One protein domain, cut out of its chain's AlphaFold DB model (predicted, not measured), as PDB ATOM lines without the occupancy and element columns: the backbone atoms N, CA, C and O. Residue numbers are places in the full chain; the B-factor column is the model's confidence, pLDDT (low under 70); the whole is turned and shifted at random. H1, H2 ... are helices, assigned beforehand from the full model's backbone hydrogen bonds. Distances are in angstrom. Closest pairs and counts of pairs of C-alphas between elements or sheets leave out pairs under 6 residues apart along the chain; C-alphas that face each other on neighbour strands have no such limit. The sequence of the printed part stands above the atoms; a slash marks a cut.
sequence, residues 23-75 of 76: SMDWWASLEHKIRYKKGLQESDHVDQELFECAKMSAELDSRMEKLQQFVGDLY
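Overview. This is residues 23 to 75 of the 76 residues of the protein "RelA/SpoT domain protein" of Clostridia bacterium (UniProt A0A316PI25). The printed part is a long helical hairpin with unequal arms: the shorter helix H1 runs one way, the chain turns back through residues 37 to 43, and the much longer H2 runs the opposite way beside it. H2 makes the long axis, and its residues 62 to 75 stick out free beyond H1. The printed part has 53 residues with two named helices, H1 then H2, and no named strand; the class is all helix. It is extended, with a radius of gyration of the C-alphas of 15.7 A, and a rod in outline, spanning 53 by 17 by 5 A.

Along the chain. H1 is residues 23 to 36 and measures 20.0 A from first to last C-alpha, beginning at C-alpha 23 at (87.161, -32.685, 349.382). H2 is residues 44 to 75 and measures 47.2 A, from C-alpha 44 at (90.749, -38.891, 328.145) to C-alpha 75 at (88.993, -39.155, 375.297).

Arrangement. H1 and H2 form a helical hairpin and touch, with 11 pairs of C-alphas within 8 A. The closest C-alphas are those of Ser 23 and Ser 57, 5.7 A apart. H2 touches H1 with residues 50 to 61 alone. The two run opposite ways at a shallow tilt of 15 degrees, with their centres 16.2 A apart. In H1 every O i to N i+4 pair is within hydrogen-bond range; in H2 27 of 28 are.

Size, cuts and confidence. The two C-alphas farthest apart are those of Gln 41 and Tyr 75, 53.4 A. The printed part has no cut, and the link from H1 to H2, 7 residues, is short but not tight. Residues 36 to 45 stand free. The mean pLDDT of the printed part is 88.4, and residues 38 to 43 are under 70.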
ATOM      1  N   SER A  23      86.474 -32.067 350.520       94.81
ATOM      2  CA  SER A  23      87.161 -32.685 349.382       94.81
ATOM      3  C   SER A  23      86.195 -33.027 348.241       94.81
ATOM      4  O   SER A  23      86.465 -32.706 347.082       94.81
ATOM      5  N   MET A  24      85.031 -33.607 348.559       93.94
ATOM      6  CA  MET A  24      83.983 -33.903 347.574       93.94
ATOM      7  C   MET A  24      83.428 -32.639 346.907       93.94
ATOM      8  O   MET A  24      83.227 -32.622 345.691       93.94
ATOM      9  N   ASP A  25      83.167 -31.581 347.682       94.62
ATOM     10  CA  ASP A  25      82.638 -30.325 347.142       94.62
ATOM     11  C   ASP A  25      83.637 -29.636 346.206       94.62
ATOM     12  O   ASP A  25      83.276 -29.161 345.121       94.62
ATOM     13  N   TRP A  26      84.912 -29.657 346.590       92.81
ATOM     14  CA  TRP A  26      85.989 -29.123 345.772       92.81
ATOM     15  C   TRP A  26      86.127 -29.877 344.445       92.81
ATOM     16  O   TRP A  26      86.123 -29.249 343.381       92.81
ATOM     17  N   TRP A  27      86.178 -31.212 344.494       94.44
ATOM     18  CA  TRP A  27      86.284 -32.050 343.300       94.44
ATOM     19  C   TRP A  27      85.098 -31.841 342.347       94.44
ATOM     20  O   TRP A  27      85.299 -31.569 341.163       94.44
ATOM     21  N   ALA A  28      83.864 -31.873 342.863       92.56
ATOM     22  CA  ALA A  28      82.659 -31.701 342.050       92.56
ATOM     23  C   ALA A  28      82.572 -30.301 341.422       92.56
ATOM     24  O   ALA A  28      82.168 -30.145 340.269       92.56
ATOM     25  N   SER A  29      82.984 -29.265 342.159       91.88
ATOM     26  CA  SER A  29      83.038 -27.897 341.637       91.88
ATOM     27  C   SER A  29      84.043 -27.750 340.493       91.88
ATOM     28  O   SER A  29      83.796 -26.998 339.546       91.88
ATOM     29  N   LEU A  30      85.187 -28.436 340.576       90.19
ATOM     30  CA  LEU A  30      86.207 -28.439 339.529       90.19
ATOM     31  C   LEU A  30      85.731 -29.207 338.290       90.19
ATOM     32  O   LEU A  30      85.777 -28.665 337.186       90.19
ATOM     33  N   GLU A  31      85.219 -30.422 338.485       90.50
ATOM     34  CA  GLU A  31      84.688 -31.282 337.425       90.50
ATOM     35  C   GLU A  31      83.573 -30.579 336.638       90.50
ATOM     36  O   GLU A  31      83.653 -30.459 335.410       90.50
ATOM     37  N   HIS A  32      82.614 -29.970 337.338       89.06
ATOM     38  CA  HIS A  32      81.535 -29.217 336.711       89.06
ATOM     39  C   HIS A  32      82.053 -28.015 335.904       89.06
ATOM     40  O   HIS A  32      81.597 -27.768 334.786       89.06
ATOM     41  N   LYS A  33      83.028 -27.255 336.429       87.50
ATOM     42  CA  LYS A  33      83.635 -26.120 335.701       87.50
ATOM     43  C   LYS A  33      84.330 -26.565 334.415       87.50
ATOM     44  O   LYS A  33      84.238 -25.854 333.412       87.50
ATOM     45  N   ILE A  34      85.014 -27.708 334.451       85.81
ATOM     46  CA  ILE A  34      85.708 -28.287 333.297       85.81
ATOM     47  C   ILE A  34      84.690 -28.744 332.246       85.81
ATOM     48  O   ILE A  34      84.790 -28.334 331.092       85.81
ATOM     49  N   ARG A  35      83.660 -29.504 332.645       81.12
ATOM     50  CA  ARG A  35      82.638 -30.032 331.724       81.12
ATOM     51  C   ARG A  35      81.710 -28.958 331.145       81.12
ATOM     52  O   ARG A  35      81.224 -29.106 330.026       81.12
ATOM     53  N   TYR A  36      81.455 -27.869 331.875       78.75
ATOM     54  CA  TYR A  36      80.530 -26.817 331.433       78.75
ATOM     55  C   TYR A  36      81.074 -25.964 330.272       78.75
ATOM     56  O   TYR A  36      80.301 -25.480 329.439       78.75
ATOM     57  N   LYS A  37      82.399 -25.781 330.159       74.31
ATOM     58  CA  LYS A  37      83.002 -25.112 328.995       74.31
ATOM     59  C   LYS A  37      82.979 -26.060 327.784       74.31
ATOM     60  O   LYS A  37      83.924 -26.802 327.547       74.31
ATOM     61  N   LYS A  38      81.878 -26.032 327.019       55.75
ATOM     62  CA  LYS A  38      81.681 -26.781 325.759       55.75
ATOM     63  C   LYS A  38      82.907 -26.678 324.837       55.75
ATOM     64  O   LYS A  38      83.249 -25.577 324.415       55.75
ATOM     65  N   GLY A  39      83.497 -27.818 324.473       56.28
ATOM     66  CA  GLY A  39      84.525 -27.893 323.425       56.28
ATOM     67  C   GLY A  39      85.614 -28.948 323.618       56.28
ATOM     68  O   GLY A  39      86.397 -29.150 322.701       56.28
ATOM     69  N   LEU A  40      85.666 -29.638 324.759       62.22
ATOM     70  CA  LEU A  40      86.582 -30.766 324.960       62.22
ATOM     71  C   LEU A  40      85.976 -32.033 324.332       62.22
ATOM     72  O   LEU A  40      85.498 -32.928 325.022       62.22
ATOM     73  N   GLN A  41      85.911 -32.064 322.998       56.50
ATOM     74  CA  GLN A  41      85.914 -33.333 322.272       56.50
ATOM     75  C   GLN A  41      87.311 -33.919 322.486       56.50
ATOM     76  O   GLN A  41      88.279 -33.331 322.022       56.50
ATOM     77  N   GLU A  42      87.384 -35.021 323.228       62.28
ATOM     78  CA  GLU A  42      88.612 -35.746 323.582       62.28
ATOM     79  C   GLU A  42      89.499 -35.046 324.619       62.28
ATOM     80  O   GLU A  42      90.374 -34.235 324.317       62.28
ATOM     81  N   SER A  43      89.330 -35.437 325.880       69.94
ATOM     82  CA  SER A  43      90.409 -35.294 326.852       69.94
ATOM     83  C   SER A  43      90.398 -36.455 327.838       69.94
ATOM     84  O   SER A  43      90.254 -36.245 329.041       69.94
ATOM     85  N   ASP A  44      90.586 -37.674 327.332       81.81
ATOM     86  CA  ASP A  44      90.749 -38.891 328.145       81.81
ATOM     87  C   ASP A  44      91.770 -38.684 329.274       81.81
ATOM     88  O   ASP A  44      91.596 -39.168 330.389       81.81
ATOM     89  N   HIS A  45      92.808 -37.879 329.017       85.25
ATOM     90  CA  HIS A  45      93.769 -37.472 330.037       85.25
ATOM     91  C   HIS A  45      93.130 -36.685 331.193       85.25
ATOM     92  O   HIS A  45      93.421 -36.965 332.346       85.25
ATOM     93  N   VAL A  46      92.236 -35.731 330.918       86.81
ATOM     94  CA  VAL A  46      91.556 -34.949 331.966       86.81
ATOM     95  C   VAL A  46      90.574 -35.815 332.745       86.81
ATOM     96  O   VAL A  46      90.486 -35.662 333.959       86.81
ATOM     97  N   ASP A  47      89.861 -36.731 332.086       87.69
ATOM     98  CA  ASP A  47      88.989 -37.679 332.787       87.69
ATOM     99  C   ASP A  47      89.813 -38.610 333.695       87.69
ATOM    100  O   ASP A  47      89.431 -38.839 334.845       87.69
ATOM    101  N   GLN A  48      90.979 -39.073 333.232       91.75
ATOM    102  CA  GLN A  48      91.903 -39.865 334.044       91.75
ATOM    103  C   GLN A  48      92.435 -39.068 335.245       91.75
ATOM    104  O   GLN A  48      92.421 -39.574 336.365       91.75
ATOM    105  N   GLU A  49      92.854 -37.817 335.047       92.25
ATOM    106  CA  GLU A  49      93.335 -36.952 336.133       92.25
ATOM    107  C   GLU A  49      92.226 -36.631 337.142       92.25
ATOM    108  O   GLU A  49      92.443 -36.707 338.353       92.25
ATOM    109  N   LEU A  50      91.010 -36.333 336.674       92.06
ATOM    110  CA  LEU A  50      89.850 -36.141 337.547       92.06
ATOM    111  C   LEU A  50      89.559 -37.402 338.362       92.06
ATOM    112  O   LEU A  50      89.262 -37.297 339.554       92.06
ATOM    113  N   PHE A  51      89.674 -38.583 337.759       93.81
ATOM    114  CA  PHE A  51      89.481 -39.850 338.455       93.81
ATOM    115  C   PHE A  51      90.551 -40.109 339.523       93.81
ATOM    116  O   PHE A  51      90.214 -40.474 340.651       93.81
ATOM    117  N   GLU A  52      91.826 -39.870 339.222       96.19
ATOM    118  CA  GLU A  52      92.900 -40.004 340.214       96.19
ATOM    119  C   GLU A  52      92.763 -38.965 341.339       96.19
ATOM    120  O   GLU A  52      92.900 -39.301 342.518       96.19
ATOM    121  N   CYS A  53      92.366 -37.729 341.022       94.81
ATOM    122  CA  CYS A  53      92.046 -36.714 342.028       94.81
ATOM    123  C   CYS A  53      90.895 -37.147 342.946       94.81
ATOM    124  O   CYS A  53      90.954 -36.908 344.156       94.81
ATOM    125  N   ALA A  54      89.867 -37.807 342.403       95.56
ATOM    126  CA  ALA A  54      88.760 -38.343 343.192       95.56
ATOM    127  C   ALA A  54      89.242 -39.429 344.164       95.56
ATOM    128  O   ALA A  54      88.888 -39.401 345.344       95.56
ATOM    129  N   LYS A  55      90.093 -40.354 343.699       97.38
ATOM    130  CA  LYS A  55      90.676 -41.404 344.550       97.38
ATOM    131  C   LYS A  55      91.516 -40.825 345.682       97.38
ATOM    132  O   LYS A  55      91.317 -41.206 346.831       97.38
ATOM    133  N   MET A  56      92.414 -39.890 345.368       96.44
ATOM    134  CA  MET A  56      93.262 -39.244 346.373       96.44
ATOM    135  C   MET A  56      92.426 -38.486 347.408       96.44
ATOM    136  O   MET A  56      92.699 -38.567 348.603       96.44
ATOM    137  N   SER A  57      91.375 -37.796 346.961       95.69
ATOM    138  CA  SER A  57      90.431 -37.100 347.842       95.69
ATOM    139  C   SER A  57      89.731 -38.067 348.799       95.69
ATOM    140  O   SER A  57      89.664 -37.806 349.997       95.69
ATOM    141  N   ALA A  58      89.264 -39.213 348.294       96.06
ATOM    142  CA  ALA A  58      88.617 -40.236 349.113       96.06
ATOM    143  C   ALA A  58      89.583 -40.879 350.123       96.06
ATOM    144  O   ALA A  58      89.210 -41.128 351.271       96.06
ATOM    145  N   GLU A  59      90.833 -41.128 349.723       97.31
ATOM    146  CA  GLU A  59      91.857 -41.644 350.633       97.31
ATOM    147  C   GLU A  59      92.176 -40.637 351.745       97.31
ATOM    148  O   GLU A  59      92.259 -41.010 352.918       97.31
ATOM    149  N   LEU A  60      92.316 -39.356 351.392       96.06
ATOM    150  CA  LEU A  60      92.558 -38.284 352.348       96.06
ATOM    151  C   LEU A  60      91.414 -38.181 353.365       96.06
ATOM    152  O   LEU A  60      91.678 -38.172 354.569       96.06
ATOM    153  N   ASP A  61      90.164 -38.173 352.897       96.62
ATOM    154  CA  ASP A  61      88.982 -38.137 353.764       96.62
ATOM    155  C   ASP A  61      88.949 -39.348 354.710       96.62
ATOM    156  O   ASP A  61      88.786 -39.173 355.917       96.62
ATOM    157  N   SER A  62      89.215 -40.562 354.208       96.81
ATOM    158  CA  SER A  62      89.273 -41.771 355.046       96.81
ATOM    159  C   SER A  62      90.372 -41.698 356.112       96.81
ATOM    160  O   SER A  62      90.191 -42.158 357.241       96.81
ATOM    161  N   ARG A  63      91.533 -41.123 355.782       96.88
ATOM    162  CA  ARG A  63      92.630 -40.944 356.746       96.88
ATOM    163  C   ARG A  63      92.275 -39.929 357.827       96.88
ATOM    164  O   ARG A  63      92.592 -40.167 358.990       96.88
ATOM    165  N   MET A  64      91.623 -38.827 357.457       96.38
ATOM    166  CA  MET A  64      91.153 -37.821 358.414       96.38
ATOM    167  C   MET A  64      90.053 -38.380 359.322       96.38
ATOM    168  O   MET A  64      90.097 -38.156 360.529       96.38
ATOM    169  N   GLU A  65      89.127 -39.172 358.777       96.06
ATOM    170  CA  GLU A  65      88.088 -39.850 359.554       96.06
ATOM    171  C   GLU A  65      88.686 -40.816 360.587       96.06
ATOM    172  O   GLU A  65      88.340 -40.749 361.764       96.06
ATOM    173  N   LYS A  66      89.643 -41.659 360.183       96.50
ATOM    174  CA  LYS A  66      90.342 -42.573 361.105       96.50
ATOM    175  C   LYS A  66      91.075 -41.829 362.217       96.50
ATOM    176  O   LYS A  66      91.076 -42.285 363.355       96.50
ATOM    177  N   LEU A  67      91.703 -40.696 361.897       96.19
ATOM    178  CA  LEU A  67      92.367 -39.865 362.899       96.19
ATOM    179  C   LEU A  67      91.353 -39.298 363.898       96.19
ATOM    180  O   LEU A  67      91.594 -39.345 365.100       96.19
ATOM    181  N   GLN A  68      90.216 -38.800 363.408       95.06
ATOM    182  CA  GLN A  68      89.139 -38.282 364.249       95.06
ATOM    183  C   GLN A  68      88.573 -39.366 365.178       95.06
ATOM    184  O   GLN A  68      88.359 -39.091 366.356       95.06
ATOM    185  N   GLN A  69      88.363 -40.583 364.665       95.19
ATOM    186  CA  GLN A  69      87.913 -41.736 365.452       95.19
ATOM    187  C   GLN A  69      88.932 -42.089 366.537       95.19
ATOM    188  O   GLN A  69      88.587 -42.117 367.710       95.19
ATOM    189  N   PHE A  70      90.205 -42.237 366.161       95.62
ATOM    190  CA  PHE A  70      91.274 -42.555 367.106       95.62
ATOM    191  C   PHE A  70      91.399 -41.521 368.232       95.62
ATOM    192  O   PHE A  70      91.590 -41.882 369.387       95.62
ATOM    193  N   VAL A  71      91.293 -40.228 367.912       95.56
ATOM    194  CA  VAL A  71      91.305 -39.171 368.930       95.56
ATOM    195  C   VAL A  71      90.058 -39.244 369.814       95.56
ATOM    196  O   VAL A  71      90.179 -39.046 371.017       95.56
ATOM    197  N   GLY A  72      88.886 -39.543 369.249       93.06
ATOM    198  CA  GLY A  72      87.656 -39.763 370.015       93.06
ATOM    199  C   GLY A  72      87.808 -40.880 371.046       93.06
ATOM    200  O   GLY A  72      87.557 -40.645 372.224       93.06
ATOM    201  N   ASP A  73      88.334 -42.029 370.622       91.69
ATOM    202  CA  ASP A  73      88.558 -43.204 371.475       91.69
ATOM    203  C   ASP A  73      89.568 -42.944 372.613       91.69
ATOM    204  O   ASP A  73      89.564 -43.646 373.618       91.69
ATOM    205  N   LEU A  74      90.460 -41.955 372.471       89.25
ATOM    206  CA  LEU A  74      91.421 -41.569 373.516       89.25
ATOM    207  C   LEU A  74      90.816 -40.688 374.620       89.25
ATOM    208  O   LEU A  74      91.438 -40.536 375.674       89.25
ATOM    209  N   TYR A  75      89.675 -40.050 374.358       82.75
ATOM    210  CA  TYR A  75      88.993 -39.155 375.297       82.75
ATOM    211  C   TYR A  75      87.723 -39.772 375.913       82.75
ATOM    212  O   TYR A  75      87.080 -39.104 376.729       82.75
TER     213      TYR A  75